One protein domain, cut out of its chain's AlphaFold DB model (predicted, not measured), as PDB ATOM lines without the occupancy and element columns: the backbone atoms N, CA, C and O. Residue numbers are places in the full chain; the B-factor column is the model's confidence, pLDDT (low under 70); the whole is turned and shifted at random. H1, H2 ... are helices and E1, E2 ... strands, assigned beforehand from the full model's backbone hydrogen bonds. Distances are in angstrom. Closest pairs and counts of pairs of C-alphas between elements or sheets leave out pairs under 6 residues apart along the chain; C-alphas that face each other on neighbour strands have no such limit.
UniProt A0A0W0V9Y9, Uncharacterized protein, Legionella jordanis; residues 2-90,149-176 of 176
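What this domain is: This is residues 2 to 90 and 149 to 176 of the 176 residues of an uncharacterized protein of Legionella jordanis (UniProt A0A0W0V9Y9). A long helix, H3, runs along one side of the domain and packs on the small strand hairpin E3 and E4, with H2 by E3 near one end and H4 turned off beyond the other end. H1 packs on a second strand hairpin, E1 and E2, which makes a separate small sheet. The printed part has 117 residues with four named helices and four named strands, in the order H1, E1, E2, H2, H3, H4, E3, E4; both two-stranded sheets are antiparallel. The class is mixed, helices and strands, though just under half of the residues, 58 of 117, are in named elements. The whole is compact, with a radius of gyration of the C-alphas of 14.7 A and spans of 42 by 32 by 21 A.

How they stand to each other: E1, residues 29 to 33, and E2, residues 38 to 41, are a hairpin, antiparallel at 168 degrees, with N 33 and O 38 at 2.8 A and N 40 and O 31 at 2.8 A, within hydrogen-bond range. H1, residues 11 to 20, comes closest to E1 at the C-alphas of Pro 12 and Val 29, 6.2 A apart. H3, residues 60 to 77, is close to H1 but not clearly touching: the closest C-alphas, of Phe 18 and Ile 73, are 8.0 A apart, and the lines are about perpendicular at 80 degrees. E3, residues 157 to 159, and E4, residues 166 to 169, are the other hairpin, antiparallel at 158 degrees, with N 158 and O 168 at 2.8 A, within hydrogen-bond range. The closest C-alphas of H3 and E4, those of Gly 66 and Ile 166, are 6.0 A apart. H2, residues 49 to 56, comes closest to E3 at the C-alphas of Leu 49 and Met 157, 5.8 A apart. H2 and H3 are close but not clearly touching, at a shallow tilt of 10 degrees, opposite ways; their closest C-alphas, of Leu 49 and Leu 63, are 7.7 A apart. Residues 47 to 48 pair antiparallel with residues 158 to 159 of E3. H4, residues 81 to 86, and H3 meet only through their link. Every O i to N i+4 pair is within hydrogen-bond range in H1, H3 and H4; in H2, 3 of 4 are.

Where its parts are: E1 is 11.2 A from first to last C-alpha, E2 10.4 A, E3 6.7 A and E4 7.6 A. H1 is 14.1 A long, H2 10.3 A, H3 25.9 A and H4 8.6 A. H1 begins at C-alpha 11 (-31.731, -13.348, -34.690), H3 at C-alpha 60 (-44.570, -36.045, -22.061), and E4 ends at C-alpha 169 (-34.983, -25.007, -28.608).

The domain as a whole: The two C-alphas farthest apart, those of Ser 56 and Thr 86, are 43.7 A apart. Residues 91 to 148 are not printed, and C-alphas 90 and 149 are 11.8 A apart across this cut, which lies in the link from H4 to E3. Of the links printed whole, none is long. The mean pLDDT of the printed part is 86.7; residues 2 to 8 and 170 to 176 make up the 14 residues under 70.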
ATOM      1  N   LYS A   2     -36.353 -17.383 -46.097       44.12
ATOM      2  CA  LYS A   2     -37.258 -16.466 -45.374       44.12
ATOM      3  C   LYS A   2     -36.550 -15.110 -45.281       44.12
ATOM      4  O   LYS A   2     -35.444 -15.065 -44.758       44.12
ATOM      5  N   GLN A   3     -37.126 -14.061 -45.863       55.66
ATOM      6  CA  GLN A   3     -36.595 -12.702 -45.753       55.66
ATOM      7  C   GLN A   3     -37.217 -12.057 -44.520       55.66
ATOM      8  O   GLN A   3     -38.435 -11.898 -44.451       55.66
ATOM      9  N   THR A   4     -36.385 -11.739 -43.538       60.41
ATOM     10  CA  THR A   4     -36.805 -11.001 -42.348       60.41
ATOM     11  C   THR A   4     -36.651  -9.508 -42.642       60.41
ATOM     12  O   THR A   4     -35.630  -9.126 -43.221       60.41
ATOM     13  N   PRO A   5     -37.627  -8.651 -42.286       66.19
ATOM     14  CA  PRO A   5     -37.460  -7.209 -42.397       66.19
ATOM     15  C   PRO A   5     -36.151  -6.763 -41.729       66.19
ATOM     16  O   PRO A   5     -35.825  -7.296 -40.667       66.19
ATOM     17  N   PRO A   6     -35.413  -5.788 -42.288       69.69
ATOM     18  CA  PRO A   6     -34.123  -5.361 -41.740       69.69
ATOM     19  C   PRO A   6     -34.186  -5.000 -40.250       69.69
ATOM     20  O   PRO A   6     -33.303  -5.374 -39.485       69.69
ATOM     21  N   ALA A   7     -35.278  -4.357 -39.824       67.25
ATOM     22  CA  ALA A   7     -35.535  -3.982 -38.431       67.25
ATOM     23  C   ALA A   7     -35.686  -5.180 -37.471       67.25
ATOM     24  O   ALA A   7     -35.596  -5.014 -36.262       67.25
ATOM     25  N   LEU A   8     -35.922  -6.377 -38.005       67.00
ATOM     26  CA  LEU A   8     -36.121  -7.615 -37.255       67.00
ATOM     27  C   LEU A   8     -34.975  -8.612 -37.488       67.00
ATOM     28  O   LEU A   8     -35.030  -9.740 -37.006       67.00
ATOM     29  N   PHE A   9     -33.920  -8.228 -38.212       83.19
ATOM     30  CA  PHE A   9     -32.763  -9.087 -38.466       83.19
ATOM     31  C   PHE A   9     -31.770  -9.089 -37.288       83.19
ATOM     32  O   PHE A   9     -30.590  -8.804 -37.456       83.19
ATOM     33  N   LEU A  10     -32.256  -9.412 -36.088       85.81
ATOM     34  CA  LEU A  10     -31.429  -9.517 -34.875       85.81
ATOM     35  C   LEU A  10     -31.097 -10.965 -34.514       85.81
ATOM     36  O   LEU A  10     -30.157 -11.217 -33.775       85.81
ATOM     37  N   GLU A  11     -31.833 -11.935 -35.062       86.38
ATOM     38  CA  GLU A  11     -31.731 -13.348 -34.690       86.38
ATOM     39  C   GLU A  11     -30.302 -13.931 -34.671       86.38
ATOM     40  O   GLU A  11     -29.949 -14.528 -33.653       86.38
ATOM     41  N   PRO A  12     -29.442 -13.773 -35.701       89.06
ATOM     42  CA  PRO A  12     -28.075 -14.303 -35.628       89.06
ATOM     43  C   PRO A  12     -27.241 -13.667 -34.506       89.06
ATOM     44  O   PRO A  12     -26.414 -14.339 -33.886       89.06
ATOM     45  N   ASP A  13     -27.470 -12.385 -34.228       90.00
ATOM     46  CA  ASP A  13     -26.755 -11.655 -33.187       90.00
ATOM     47  C   ASP A  13     -27.288 -12.055 -31.799       90.00
ATOM     48  O   ASP A  13     -26.499 -12.293 -30.888       90.00
ATOM     49  N   THR A  14     -28.605 -12.249 -31.657       89.31
ATOM     50  CA  THR A  14     -29.256 -12.787 -30.452       89.31
ATOM     51  C   THR A  14     -28.765 -14.195 -30.128       89.31
ATOM     52  O   THR A  14     -28.418 -14.474 -28.983       89.31
ATOM     53  N   ILE A  15     -28.687 -15.083 -31.124       89.88
ATOM     54  CA  ILE A  15     -28.158 -16.440 -30.936       89.88
ATOM     55  C   ILE A  15     -26.715 -16.368 -30.427       89.88
ATOM     56  O   ILE A  15     -26.386 -16.989 -29.419       89.88
ATOM     57  N   SER A  16     -25.872 -15.563 -31.078       90.69
ATOM     58  CA  SER A  16     -24.468 -15.393 -30.684       90.69
ATOM     59  C   SER A  16     -24.338 -14.811 -29.269       90.69
ATOM     60  O   SER A  16     -23.501 -15.260 -28.486       90.69
ATOM     61  N   LEU A  17     -25.199 -13.854 -28.911       90.19
ATOM     62  CA  LEU A  17     -25.278 -13.275 -27.572       90.19
ATOM     63  C   LEU A  17     -25.629 -14.341 -26.529       90.19
ATOM     64  O   LEU A  17     -24.946 -14.437 -25.512       90.19
ATOM     65  N   PHE A  18     -26.651 -15.160 -26.775       91.06
ATOM     66  CA  PHE A  18     -27.063 -16.215 -25.845       91.06
ATOM     67  C   PHE A  18     -25.965 -17.267 -25.675       91.06
ATOM     68  O   PHE A  18     -25.685 -17.682 -24.552       91.06
ATOM     69  N   GLN A  19     -25.278 -17.642 -26.757       90.31
ATOM     70  CA  GLN A  19     -24.124 -18.543 -26.683       90.31
ATOM     71  C   GLN A  19     -22.994 -17.955 -25.829       90.31
ATOM     72  O   GLN A  19     -22.420 -18.662 -25.003       90.31
ATOM     73  N   ALA A  20     -22.710 -16.656 -25.965       90.62
ATOM     74  CA  ALA A  20     -21.722 -15.966 -25.134       90.62
ATOM     75  C   ALA A  20     -22.117 -15.908 -23.643       90.62
ATOM     76  O   ALA A  20     -21.237 -15.853 -22.787       90.62
ATOM     77  N   HIS A  21     -23.416 -15.976 -23.330       88.94
ATOM     78  CA  HIS A  21     -23.947 -16.098 -21.963       88.94
ATOM     79  C   HIS A  21     -24.027 -17.559 -21.477       88.94
ATOM     80  O   HIS A  21     -24.558 -17.831 -20.404       88.94
ATOM     81  N   GLY A  22     -23.490 -18.516 -22.243       90.44
ATOM     82  CA  GLY A  22     -23.451 -19.929 -21.865       90.44
ATOM     83  C   GLY A  22     -24.772 -20.674 -22.064       90.44
ATOM     84  O   GLY A  22     -24.913 -21.794 -21.572       90.44
ATOM     85  N   CYS A  23     -25.740 -20.097 -22.783       91.19
ATOM     86  CA  CYS A  23     -26.971 -20.799 -23.133       91.19
ATOM     87  C   CYS A  23     -26.672 -21.994 -24.049       91.19
ATOM     88  O   CYS A  23     -25.948 -21.883 -25.040       91.19
ATOM     89  N   GLN A  24     -27.260 -23.138 -23.712       89.75
ATOM     90  CA  GLN A  24     -27.127 -24.399 -24.444       89.75
ATOM     91  C   GLN A  24     -28.413 -24.721 -25.215       89.75
ATOM     92  O   GLN A  24     -29.419 -24.031 -25.072       89.75
ATOM     93  N   HIS A  25     -28.382 -25.779 -26.033       88.81
ATOM     94  CA  HIS A  25     -29.528 -26.240 -26.834       88.81
ATOM     95  C   HIS A  25     -30.087 -25.166 -27.783       88.81
ATOM     96  O   HIS A  25     -31.275 -25.145 -28.093       88.81
ATOM     97  N   ILE A  26     -29.222 -24.279 -28.273       88.06
ATOM     98  CA  ILE A  26     -29.528 -23.291 -29.309       88.06
ATOM     99  C   ILE A  26     -28.618 -23.517 -30.524       88.06
ATOM    100  O   ILE A  26     -27.499 -24.016 -30.361       88.06
ATOM    101  N   PRO A  27     -29.064 -23.172 -31.745       87.56
ATOM    102  CA  PRO A  27     -28.226 -23.292 -32.930       87.56
ATOM    103  C   PRO A  27     -26.942 -22.471 -32.827       87.56
ATOM    104  O   PRO A  27     -26.914 -21.445 -32.162       87.56
ATOM    105  N   THR A  28     -25.887 -22.887 -33.529       89.69
ATOM    106  CA  THR A  28     -24.667 -22.075 -33.666       89.69
ATOM    107  C   THR A  28     -24.680 -21.360 -35.000       89.69
ATOM    108  O   THR A  28     -24.826 -22.016 -36.028       89.69
ATOM    109  N   VAL A  29     -24.501 -20.040 -35.010       91.31
ATOM    110  CA  VAL A  29     -24.364 -19.271 -36.255       91.31
ATOM    111  C   VAL A  29     -22.993 -19.547 -36.873       91.31
ATOM    112  O   VAL A  29     -21.969 -19.379 -36.219       91.31
ATOM    113  N   ILE A  30     -22.966 -19.965 -38.140       94.19
ATOM    114  CA  ILE A  30     -21.724 -20.274 -38.879       94.19
ATOM    115  C   ILE A  30     -21.415 -19.257 -39.979       94.19
ATOM    116  O   ILE A  30     -20.274 -19.149 -40.418       94.19
ATOM    117  N   ALA A  31     -22.421 -18.513 -40.439       92.50
ATOM    118  CA  ALA A  31     -22.248 -17.424 -41.391       92.50
ATOM    119  C   ALA A  31     -23.402 -16.427 -41.268       92.50
ATOM    120  O   ALA A  31     -24.544 -16.828 -41.052       92.50
ATOM    121  N   LYS A  32     -23.119 -15.140 -41.471       92.75
ATOM    122  CA  LYS A  32     -24.100 -14.049 -41.511       92.75
ATOM    123  C   LYS A  32     -23.833 -13.186 -42.743       92.75
ATOM    124  O   LYS A  32     -22.679 -12.968 -43.107       92.75
ATOM    125  N   ASN A  33     -24.888 -12.712 -43.394       89.56
ATOM    126  CA  ASN A  33     -24.816 -11.765 -44.495       89.56
ATOM    127  C   ASN A  33     -25.811 -10.625 -44.257       89.56
ATOM    128  O   ASN A  33     -27.009 -10.764 -44.512       89.56
ATOM    129  N   ASP A  34     -25.293  -9.487 -43.793       88.56
ATOM    130  CA  ASP A  34     -26.108  -8.313 -43.466       88.56
ATOM    131  C   ASP A  34     -26.777  -7.695 -44.696       88.56
ATOM    132  O   ASP A  34     -27.893  -7.195 -44.598       88.56
ATOM    133  N   ARG A  35     -26.143  -7.774 -45.876       88.94
ATOM    134  CA  ARG A  35     -26.690  -7.208 -47.122       88.94
ATOM    135  C   ARG A  35     -27.999  -7.878 -47.535       88.94
ATOM    136  O   ARG A  35     -28.856  -7.225 -48.124       88.94
ATOM    137  N   TYR A  36     -28.123  -9.179 -47.287       87.12
ATOM    138  CA  TYR A  36     -29.298  -9.965 -47.668       87.12
ATOM    139  C   TYR A  36     -30.173 -10.362 -46.479       87.12
ATOM    140  O   TYR A  36     -31.137 -11.102 -46.677       87.12
ATOM    141  N   HIS A  37     -29.848  -9.890 -45.270       86.81
ATOM    142  CA  HIS A  37     -30.548 -10.235 -44.031       86.81
ATOM    143  C   HIS A  37     -30.747 -11.749 -43.884       86.81
ATOM    144  O   HIS A  37     -31.842 -12.240 -43.603       86.81
ATOM    145  N   CYS A  38     -29.674 -12.506 -44.126       86.12
ATOM    146  CA  CYS A  38     -29.683 -13.956 -44.013       86.12
ATOM    147  C   CYS A  38     -28.480 -14.469 -43.223       86.12
ATOM    148  O   CYS A  38     -27.433 -13.829 -43.133       86.12
ATOM    149  N   PHE A  39     -28.642 -15.642 -42.625       89.62
ATOM    150  CA  PHE A  39     -27.606 -16.307 -41.851       89.62
ATOM    151  C   PHE A  39     -27.763 -17.820 -41.976       89.62
ATOM    152  O   PHE A  39     -28.817 -18.327 -42.370       89.62
ATOM    153  N   LEU A  40     -26.688 -18.532 -41.671       90.06
ATOM    154  CA  LEU A  40     -26.633 -19.982 -41.624       90.06
ATOM    155  C   LEU A  40     -26.296 -20.403 -40.204       90.06
ATOM    156  O   LEU A  40     -25.460 -19.780 -39.544       90.06
ATOM    157  N   THR A  41     -26.900 -21.501 -39.769       90.06
ATOM    158  CA  THR A  41     -26.570 -22.155 -38.508       90.06
ATOM    159  C   THR A  41     -26.080 -23.573 -38.753       90.06
ATOM    160  O   THR A  41     -26.339 -24.160 -39.807       90.06
ATOM    161  N   THR A  42     -25.423 -24.163 -37.760       87.25
ATOM    162  CA  THR A  42     -25.274 -25.616 -37.691       87.25
ATOM    163  C   THR A  42     -26.650 -26.280 -37.754       87.25
ATOM    164  O   THR A  42     -27.629 -25.771 -37.195       87.25
ATOM    165  N   ALA A  43     -26.735 -27.425 -38.433       83.19
ATOM    166  CA  ALA A  43     -27.928 -28.257 -38.364       83.19
ATOM    167  C   ALA A  43     -28.136 -28.702 -36.908       83.19
ATOM    168  O   ALA A  43     -27.191 -29.147 -36.257       83.19
ATOM    169  N   CYS A  44     -29.356 -28.539 -36.399       80.38
ATOM    170  CA  CYS A  44     -29.718 -28.893 -35.030       80.38
ATOM    171  C   CYS A  44     -30.872 -29.888 -35.075       80.38
ATOM    172  O   CYS A  44     -31.939 -29.565 -35.591       80.38
ATOM    173  N   GLY A  45     -30.645 -31.086 -34.540       85.69
ATOM    174  CA  GLY A  45     -31.629 -32.166 -34.528       85.69
ATOM    175  C   GLY A  45     -31.969 -32.732 -35.909       85.69
ATOM    176  O   GLY A  45     -31.607 -32.202 -36.957       85.69
ATOM    177  N   ASP A  46     -32.680 -33.850 -35.882       89.50
ATOM    178  CA  ASP A  46     -33.079 -34.640 -37.045       89.50
ATOM    179  C   ASP A  46     -34.587 -34.532 -37.325       89.50
ATOM    180  O   ASP A  46     -35.042 -34.772 -38.445       89.50
ATOM    181  N   LEU A  47     -35.381 -34.214 -36.299       91.62
ATOM    182  CA  LEU A  47     -36.832 -34.060 -36.377       91.62
ATOM    183  C   LEU A  47     -37.348 -33.083 -35.322       91.62
ATOM    184  O   LEU A  47     -36.730 -32.893 -34.279       91.62
ATOM    185  N   THR A  48     -38.517 -32.507 -35.586       93.19
ATOM    186  CA  THR A  48     -39.257 -31.727 -34.591       93.19
ATOM    187  C   THR A  48     -40.109 -32.648 -33.717       93.19
ATOM    188  O   THR A  48     -40.526 -33.719 -34.177       93.19
ATOM    189  N   LEU A  49     -40.430 -32.238 -32.486       93.50
ATOM    190  CA  LEU A  49     -41.360 -33.011 -31.651       93.50
ATOM    191  C   LEU A  49     -42.744 -33.122 -32.292       93.50
ATOM    192  O   LEU A  49     -43.338 -34.194 -32.252       93.50
ATOM    193  N   ARG A  50     -43.211 -32.092 -33.007       94.50
ATOM    194  CA  ARG A  50     -44.464 -32.165 -33.782       94.50
ATOM    195  C   ARG A  50     -44.465 -33.321 -34.790       94.50
ATOM    196  O   ARG A  50     -45.437 -34.074 -34.910       94.50
ATOM    197  N   ALA A  51     -43.360 -33.487 -35.519       93.94
ATOM    198  CA  ALA A  51     -43.204 -34.563 -36.496       93.94
ATOM    199  C   ALA A  51     -43.121 -35.956 -35.844       93.94
ATOM    200  O   ALA A  51     -43.512 -36.942 -36.471       93.94
ATOM    201  N   LEU A  52     -42.626 -36.041 -34.606       93.75
ATOM    202  CA  LEU A  52     -42.636 -37.269 -33.812       93.75
ATOM    203  C   LEU A  52     -44.051 -37.582 -33.303       93.75
ATOM    204  O   LEU A  52     -44.593 -38.650 -33.587       93.75
ATOM    205  N   PHE A  53     -44.679 -36.625 -32.619       95.12
ATOM    206  CA  PHE A  53     -45.950 -36.810 -31.916       95.12
ATOM    207  C   PHE A  53     -47.114 -37.118 -32.847       95.12
ATOM    208  O   PHE A  53     -47.990 -37.910 -32.505       95.12
ATOM    209  N   SER A  54     -47.092 -36.571 -34.063       93.69
ATOM    210  CA  SER A  54     -48.066 -36.915 -35.106       93.69
ATOM    211  C   SER A  54     -48.060 -38.400 -35.502       93.69
ATOM    212  O   SER A  54     -49.032 -38.866 -36.091       93.69
ATOM    213  N   LYS A  55     -46.996 -39.153 -35.188       93.00
ATOM    214  CA  LYS A  55     -46.860 -40.579 -35.530       93.00
ATOM    215  C   LYS A  55     -47.024 -41.507 -34.334       93.00
ATOM    216  O   LYS A  55     -47.567 -42.593 -34.495       93.00
ATOM    217  N   SER A  56     -46.514 -41.111 -33.171       90.94
ATOM    218  CA  SER A  56     -46.403 -41.984 -31.994       90.94
ATOM    219  C   SER A  56     -47.251 -41.541 -30.802       90.94
ATOM    220  O   SER A  56     -47.222 -42.205 -29.771       90.94
ATOM    221  N   GLY A  57     -48.000 -40.443 -30.924       93.06
ATOM    222  CA  GLY A  57     -48.628 -39.782 -29.782       93.06
ATOM    223  C   GLY A  57     -47.642 -38.898 -29.013       93.06
ATOM    224  O   GLY A  57     -46.443 -38.871 -29.305       93.06
ATOM    225  N   VAL A  58     -48.166 -38.128 -28.060       94.69
ATOM    226  CA  VAL A  58     -47.379 -37.172 -27.270       94.69
ATOM    227  C   VAL A  58     -46.527 -37.914 -26.247       94.69
ATOM    228  O   VAL A  58     -47.059 -38.624 -25.396       94.69
ATOM    229  N   ASP A  59     -45.218 -37.692 -26.310       94.94
ATOM    230  CA  ASP A  59     -44.270 -38.102 -25.279       94.94
ATOM    231  C   ASP A  59     -44.074 -36.934 -24.303       94.94
ATOM    232  O   ASP A  59     -43.501 -35.892 -24.644       94.94
ATOM    233  N   THR A  60     -44.610 -37.086 -23.093       95.38
ATOM    234  CA  THR A  60     -44.570 -36.045 -22.061       95.38
ATOM    235  C   THR A  60     -43.171 -35.814 -21.511       95.38
ATOM    236  O   THR A  60     -42.875 -34.694 -21.097       95.38
ATOM    237  N   ASP A  61     -42.307 -36.827 -21.540       95.25
ATOM    238  CA  ASP A  61     -40.953 -36.725 -21.003       95.25
ATOM    239  C   ASP A  61     -40.080 -35.909 -21.958       95.25
ATOM    240  O   ASP A  61     -39.380 -34.988 -21.531       95.25
ATOM    241  N   LEU A  62     -40.192 -36.156 -23.268       94.31
ATOM    242  CA  LEU A  62     -39.518 -35.344 -24.287       94.31
ATOM    243  C   LEU A  62     -40.019 -33.896 -24.305       94.31
ATOM    244  O   LEU A  62     -39.221 -32.963 -24.434       94.31
ATOM    245  N   LEU A  63     -41.330 -33.687 -24.147       95.06
ATOM    246  CA  LEU A  63     -41.886 -32.340 -24.027       95.06
ATOM    247  C   LEU A  63     -41.352 -31.629 -22.773       95.06
ATOM    248  O   LEU A  63     -40.941 -30.470 -22.846       95.06
ATOM    249  N   GLY A  64     -41.308 -32.333 -21.637       95.88
ATOM    250  CA  GLY A  64     -40.755 -31.827 -20.382       95.88
ATOM    251  C   GLY A  64     -39.276 -31.445 -20.487       95.88
ATOM    252  O   GLY A  64     -38.874 -30.405 -19.960       95.88
ATOM    253  N   GLN A  65     -38.474 -32.221 -21.223       94.88
ATOM    254  CA  GLN A  65     -37.076 -31.882 -21.517       94.88
ATOM    255  C   GLN A  65     -36.961 -30.584 -22.324       94.88
ATOM    256  O   GLN A  65     -36.209 -29.689 -21.940       94.88
ATOM    257  N   GLY A  66     -37.746 -30.439 -23.398       92.62
ATOM    258  CA  GLY A  66     -37.745 -29.224 -24.217       92.62
ATOM    259  C   GLY A  66     -38.133 -27.973 -23.425       92.62
ATOM    260  O   GLY A  66     -37.467 -26.940 -23.530       92.62
ATOM    261  N   ILE A  67     -39.153 -28.078 -22.566       94.25
ATOM    262  CA  ILE A  67     -39.539 -27.004 -21.635       94.25
ATOM    263  C   ILE A  67     -38.384 -26.679 -20.681       94.25
ATOM    264  O   ILE A  67     -38.038 -25.511 -20.522       94.25
ATOM    265  N   SER A  68     -37.748 -27.695 -20.094       94.81
ATOM    266  CA  SER A  68     -36.646 -27.513 -19.141       94.81
ATOM    267  C   SER A  68     -35.434 -26.820 -19.770       94.81
ATOM    268  O   SER A  68     -34.838 -25.941 -19.146       94.81
ATOM    269  N   HIS A  69     -35.086 -27.151 -21.018       92.19
ATOM    270  CA  HIS A  69     -34.015 -26.461 -21.742       92.19
ATOM    271  C   HIS A  69     -34.340 -24.988 -21.971       92.19
ATOM    272  O   HIS A  69     -33.496 -24.130 -21.717       92.19
ATOM    273  N   TYR A  70     -35.566 -24.676 -22.389       92.81
ATOM    274  CA  TYR A  70     -35.966 -23.287 -22.584       92.81
ATOM    275  C   TYR A  70     -36.022 -22.507 -21.264       92.81
ATOM    276  O   TYR A  70     -35.525 -21.384 -21.187       92.81
ATOM    277  N   THR A  71     -36.519 -23.125 -20.188       92.94
ATOM    278  CA  THR A  71     -36.460 -22.535 -18.847       92.94
ATOM    279  C   THR A  71     -35.019 -22.245 -18.435       92.94
ATOM    280  O   THR A  71     -34.760 -21.162 -17.929       92.94
ATOM    281  N   SER A  72     -34.064 -23.143 -18.698       93.25
ATOM    282  CA  SER A  72     -32.641 -22.903 -18.409       93.25
ATOM    283  C   SER A  72     -32.101 -21.653 -19.121       93.25
ATOM    284  O   SER A  72     -31.450 -20.818 -18.496       93.25
ATOM    285  N   ILE A  73     -32.456 -21.459 -20.398       92.25
ATOM    286  CA  ILE A  73     -32.107 -20.244 -21.155       92.25
ATOM    287  C   ILE A  73     -32.692 -19.000 -20.482       92.25
ATOM    288  O   ILE A  73     -31.983 -18.011 -20.309       92.25
ATOM    289  N   GLN A  74     -33.963 -19.049 -20.072       92.50
ATOM    290  CA  GLN A  74     -34.591 -17.941 -19.354       92.50
ATOM    291  C   GLN A  74     -33.864 -17.650 -18.038       92.50
ATOM    292  O   GLN A  74     -33.484 -16.513 -17.790       92.50
ATOM    293  N   ARG A  75     -33.592 -18.678 -17.221       93.00
ATOM    294  CA  ARG A  75     -32.910 -18.505 -15.930       93.00
ATOM    295  C   ARG A  75     -31.514 -17.885 -16.085       93.00
ATOM    296  O   ARG A  75     -31.129 -17.040 -15.282       93.00
ATOM    297  N   ASN A  76     -30.782 -18.243 -17.143       92.56
ATOM    298  CA  ASN A  76     -29.472 -17.658 -17.443       92.56
ATOM    299  C   ASN A  76     -29.530 -16.157 -17.776       92.56
ATOM    300  O   ASN A  76     -28.524 -15.473 -17.614       92.56
ATOM    301  N   LEU A  77     -30.677 -15.649 -18.238       91.50
ATOM    302  CA  LEU A  77     -30.825 -14.295 -18.780       91.50
ATOM    303  C   LEU A  77     -31.668 -13.354 -17.900       91.50
ATOM    304  O   LEU A  77     -31.813 -12.182 -18.243       91.50
ATOM    305  N   GLU A  78     -32.177 -13.815 -16.752       91.06
ATOM    306  CA  GLU A  78     -33.044 -13.035 -15.844       91.06
ATOM    307  C   GLU A  78     -32.464 -11.686 -15.398       91.06
ATOM    308  O   GLU A  78     -33.185 -10.741 -15.091       91.06
ATOM    309  N   ASN A  79     -31.137 -11.589 -15.321       87.31
ATOM    310  CA  ASN A  79     -30.456 -10.377 -14.863       87.31
ATOM    311  C   ASN A  79     -29.925  -9.520 -16.023       87.31
ATOM    312  O   ASN A  79     -29.311  -8.477 -15.793       87.31
ATOM    313  N   ASP A  80     -30.174  -9.939 -17.265       90.31
ATOM    314  CA  ASP A  80     -29.634  -9.311 -18.470       90.31
ATOM    315  C   ASP A  80     -30.684  -8.537 -19.276       90.31
ATOM    316  O   ASP A  80     -30.355  -7.985 -20.326       90.31
ATOM    317  N   ALA A  81     -31.915  -8.396 -18.768       89.00
ATOM    318  CA  ALA A  81     -32.981  -7.613 -19.403       89.00
ATOM    319  C   ALA A  81     -32.514  -6.225 -19.914       89.00
ATOM    320  O   ALA A  81     -32.696  -5.944 -21.101       89.00
ATOM    321  N   PRO A  82     -31.808  -5.375 -19.131       90.75
ATOM    322  CA  PRO A  82     -31.305  -4.094 -19.641       90.75
ATOM    323  C   PRO A  82     -30.311  -4.229 -20.806       90.75
ATOM    324  O   PRO A  82     -30.311  -3.404 -21.724       90.75
ATOM    325  N   LYS A  83     -29.462  -5.266 -20.788       90.12
ATOM    326  CA  LYS A  83     -28.502  -5.532 -21.870       90.12
ATOM    327  C   LYS A  83     -29.229  -5.974 -23.134       90.12
ATOM    328  O   LYS A  83     -28.907  -5.490 -24.211       90.12
ATOM    329  N   LEU A  84     -30.223  -6.847 -22.994       89.12
ATOM    330  CA  LEU A  84     -31.035  -7.357 -24.097       89.12
ATOM    331  C   LEU A  84     -31.838  -6.242 -24.778       89.12
ATOM    332  O   LEU A  84     -31.863  -6.177 -26.007       89.12
ATOM    333  N   ILE A  85     -32.407  -5.323 -23.993       90.38
ATOM    334  CA  ILE A  85     -33.100  -4.129 -24.502       90.38
ATOM    335  C   ILE A  85     -32.117  -3.208 -25.237       90.38
ATOM    336  O   ILE A  85     -32.382  -2.789 -26.360       90.38
ATOM    337  N   THR A  86     -30.942  -2.943 -24.651       90.88
ATOM    338  CA  THR A  86     -29.884  -2.135 -25.299       90.88
ATOM    339  C   THR A  86     -29.405  -2.764 -26.609       90.88
ATOM    340  O   THR A  86     -29.041  -2.058 -27.547       90.88
ATOM    341  N   PHE A  87     -29.431  -4.094 -26.690       87.50
ATOM    342  CA  PHE A  87     -29.097  -4.855 -27.890       87.50
ATOM    343  C   PHE A  87     -30.171  -4.772 -28.990       87.50
ATOM    344  O   PHE A  87     -29.906  -5.151 -30.127       87.50
ATOM    345  N   GLY A  88     -31.369  -4.272 -28.673       87.75
ATOM    346  CA  GLY A  88     -32.459  -4.066 -29.628       87.75
ATOM    347  C   GLY A  88     -33.648  -5.012 -29.465       87.75
ATOM    348  O   GLY A  88     -34.537  -4.997 -30.314       87.75
ATOM    349  N   HIS A  89     -33.701  -5.826 -28.403       87.50
ATOM    350  CA  HIS A  89     -34.901  -6.618 -28.124       87.50
ATOM    351  C   HIS A  89     -36.048  -5.699 -27.667       87.50
ATOM    352  O   HIS A  89     -35.803  -4.764 -26.897       87.50
ATOM    353  N   PRO A  90     -37.296  -5.950 -28.104       88.69
ATOM    354  CA  PRO A  90     -38.451  -5.205 -27.616       88.69
ATOM    355  C   PRO A  90     -38.601  -5.329 -26.092       88.69
ATOM    356  O   PRO A  90     -38.503  -6.435 -25.567       88.69
ATOM    357  N   HIS A 149     -39.948 -16.304 -25.816       85.12
ATOM    358  CA  HIS A 149     -39.968 -16.851 -27.166       85.12
ATOM    359  C   HIS A 149     -41.425 -16.884 -27.631       85.12
ATOM    360  O   HIS A 149     -42.163 -17.822 -27.337       85.12
ATOM    361  N   CYS A 150     -41.831 -15.874 -28.400       80.62
ATOM    362  CA  CYS A 150     -43.227 -15.677 -28.813       80.62
ATOM    363  C   CYS A 150     -43.818 -16.828 -29.653       80.62
ATOM    364  O   CYS A 150     -45.032 -16.912 -29.796       80.62
ATOM    365  N   ASP A 151     -42.974 -17.713 -30.194       85.19
ATOM    366  CA  ASP A 151     -43.367 -18.906 -30.963       85.19
ATOM    367  C   ASP A 151     -42.906 -20.236 -30.309       85.19
ATOM    368  O   ASP A 151     -42.427 -21.155 -30.976       85.19
ATOM    369  N   PHE A 152     -42.911 -20.336 -28.974       89.31
ATOM    370  CA  PHE A 152     -42.412 -21.536 -28.288       89.31
ATOM    371  C   PHE A 152     -43.433 -22.681 -28.320       89.31
ATOM    372  O   PHE A 152     -44.410 -22.695 -27.574       89.31
ATOM    373  N   HIS A 153     -43.195 -23.668 -29.185       90.44
ATOM    374  CA  HIS A 153     -44.060 -24.839 -29.353       90.44
ATOM    375  C   HIS A 153     -43.274 -26.077 -29.823       90.44
ATOM    376  O   HIS A 153     -42.141 -25.966 -30.294       90.44
ATOM    377  N   ASP A 154     -43.905 -27.252 -29.801       92.12
ATOM    378  CA  ASP A 154     -43.349 -28.565 -30.178       92.12
ATOM    379  C   ASP A 154     -42.621 -28.624 -31.541       92.12
ATOM    380  O   ASP A 154     -41.680 -29.396 -31.718       92.12
ATOM    381  N   ASN A 155     -42.985 -27.799 -32.525       91.56
ATOM    382  CA  ASN A 155     -42.270 -27.766 -33.810       91.56
ATOM    383  C   ASN A 155     -40.954 -26.973 -33.796       91.56
ATOM    384  O   ASN A 155     -40.163 -27.101 -34.726       91.56
ATOM    385  N   ASN A 156     -40.710 -26.194 -32.743       90.38
ATOM    386  CA  ASN A 156     -39.454 -25.477 -32.509       90.38
ATOM    387  C   ASN A 156     -38.571 -26.207 -31.477       90.38
ATOM    388  O   ASN A 156     -37.530 -25.686 -31.085       90.38
ATOM    389  N   MET A 157     -38.962 -27.425 -31.080       92.81
ATOM    390  CA  MET A 157     -38.162 -28.347 -30.276       92.81
ATOM    391  C   MET A 157     -37.606 -29.451 -31.179       92.81
ATOM    392  O   MET A 157     -38.369 -30.163 -31.838       92.81
ATOM    393  N   LEU A 158     -36.282 -29.571 -31.233       92.31
ATOM    394  CA  LEU A 158     -35.549 -30.410 -32.178       92.31
ATOM    395  C   LEU A 158     -34.897 -31.582 -31.446       92.31
ATOM    396  O   LEU A 158     -34.079 -31.379 -30.551       92.31
ATOM    397  N   LEU A 159     -35.238 -32.801 -31.855       93.12
ATOM    398  CA  LEU A 159     -34.718 -34.052 -31.308       93.12
ATOM    399  C   LEU A 159     -33.556 -34.558 -32.166       93.12
ATOM    400  O   LEU A 159     -33.668 -34.571 -33.394       93.12
ATOM    401  N   SER A 160     -32.481 -35.045 -31.548       92.44
ATOM    402  CA  SER A 160     -31.497 -35.868 -32.254       92.44
ATOM    403  C   SER A 160     -31.880 -37.344 -32.193       92.44
ATOM    404  O   SER A 160     -32.121 -37.887 -31.120       92.44
ATOM    405  N   LYS A 161     -31.874 -38.034 -33.335       89.25
ATOM    406  CA  LYS A 161     -32.052 -39.494 -33.398       89.25
ATOM    407  C   LYS A 161     -30.860 -40.261 -32.839       89.25
ATOM    408  O   LYS A 161     -31.013 -41.432 -32.512       89.25
ATOM    409  N   ILE A 162     -29.685 -39.632 -32.788       88.12
ATOM    410  CA  ILE A 162     -28.458 -40.269 -32.306       88.12
ATOM    411  C   ILE A 162     -28.467 -40.319 -30.778       88.12
ATOM    412  O   ILE A 162     -28.256 -41.389 -30.216       88.12
ATOM    413  N   SER A 163     -28.720 -39.186 -30.113       88.31
ATOM    414  CA  SER A 163     -28.771 -39.137 -28.644       88.31
ATOM    415  C   SER A 163     -30.142 -39.492 -28.070       88.31
ATOM    416  O   SER A 163     -30.218 -39.942 -26.934       88.31
ATOM    417  N   GLY A 164     -31.222 -39.304 -28.834       87.88
ATOM    418  CA  GLY A 164     -32.589 -39.401 -28.317       87.88
ATOM    419  C   GLY A 164     -33.004 -38.199 -27.463       87.88
ATOM    420  O   GLY A 164     -34.012 -38.278 -26.771       87.88
ATOM    421  N   GLU A 165     -32.250 -37.097 -27.511       89.56
ATOM    422  CA  GLU A 165     -32.450 -35.915 -26.662       89.56
ATOM    423  C   GLU A 165     -32.829 -34.668 -27.468       89.56
ATOM    424  O   GLU A 165     -32.583 -34.576 -28.679       89.56
ATOM    425  N   ILE A 166     -33.406 -33.680 -26.778       90.19
ATOM    426  CA  ILE A 166     -33.686 -32.363 -27.350       90.19
ATOM    427  C   ILE A 166     -32.382 -31.566 -27.465       90.19
ATOM    428  O   ILE A 166     -31.774 -31.143 -26.486       90.19
ATOM    429  N   VAL A 167     -31.955 -31.320 -28.697       88.50
ATOM    430  CA  VAL A 167     -30.690 -30.633 -29.004       88.50
ATOM    431  C   VAL A 167     -30.892 -29.198 -29.489       88.50
ATOM    432  O   VAL A 167     -29.920 -28.467 -29.659       88.50
ATOM    433  N   GLY A 168     -32.141 -28.780 -29.716       83.25
ATOM    434  CA  GLY A 168     -32.457 -27.434 -30.185       83.25
ATOM    435  C   GLY A 168     -33.808 -26.932 -29.691       83.25
ATOM    436  O   GLY A 168     -34.825 -27.579 -29.918       83.25
ATOM    437  N   VAL A 169     -33.809 -25.760 -29.064       77.06
ATOM    438  CA  VAL A 169     -34.983 -25.007 -28.608       77.06
ATOM    439  C   VAL A 169     -34.809 -23.528 -28.958       77.06
ATOM    440  O   VAL A 169     -34.708 -22.678 -28.085       77.06
ATOM    441  N   ALA A 170     -34.702 -23.196 -30.246       60.97
ATOM    442  CA  ALA A 170     -34.761 -21.798 -30.680       60.97
ATOM    443  C   ALA A 170     -34.945 -21.678 -32.194       60.97
ATOM    444  O   ALA A 170     -34.059 -22.035 -32.976       60.97
ATOM    445  N   LYS A 171     -36.068 -21.082 -32.590       55.78
ATOM    446  CA  LYS A 171     -36.165 -20.295 -33.816       55.78
ATOM    447  C   LYS A 171     -36.805 -18.962 -33.445       55.78
ATOM    448  O   LYS A 171     -37.957 -18.928 -33.039       55.78
ATOM    449  N   CYS A 172     -36.057 -17.894 -33.691       53.72
ATOM    450  CA  CYS A 172     -36.477 -16.497 -33.709       53.72
ATOM    451  C   CYS A 172     -36.605 -15.711 -32.388       53.72
ATOM    452  O   CYS A 172     -37.025 -16.199 -31.345       53.72
ATOM    453  N   LEU A 173     -36.211 -14.438 -32.555       53.91
ATOM    454  CA  LEU A 173     -36.289 -13.252 -31.699       53.91
ATOM    455  C   LEU A 173     -37.198 -13.372 -30.474       53.91
ATOM    456  O   LEU A 173     -38.413 -13.516 -30.602       53.91
ATOM    457  N   GLY A 174     -36.597 -13.211 -29.295       58.41
ATOM    458  CA  GLY A 174     -37.358 -12.985 -28.076       58.41
ATOM    459  C   GLY A 174     -37.742 -11.516 -27.897       58.41
ATOM    460  O   GLY A 174     -37.134 -10.624 -28.484       58.41
ATOM    461  N   CYS A 175     -38.743 -11.254 -27.069       62.97
ATOM    462  CA  CYS A 175     -38.876  -9.973 -26.375       62.97
ATOM    463  C   CYS A 175     -38.340 -10.118 -24.948       62.97
ATOM    464  O   CYS A 175     -38.126 -11.243 -24.487       62.97
ATOM    465  N   VAL A 176     -38.082  -8.991 -24.290       69.25
ATOM    466  CA  VAL A 176     -37.735  -8.907 -22.864       69.25
ATOM    467  C   VAL A 176     -38.970  -8.551 -22.064       69.25
ATOM    468  O   VAL A 176     -39.731  -7.687 -22.551       69.25
TER     469      VAL A 176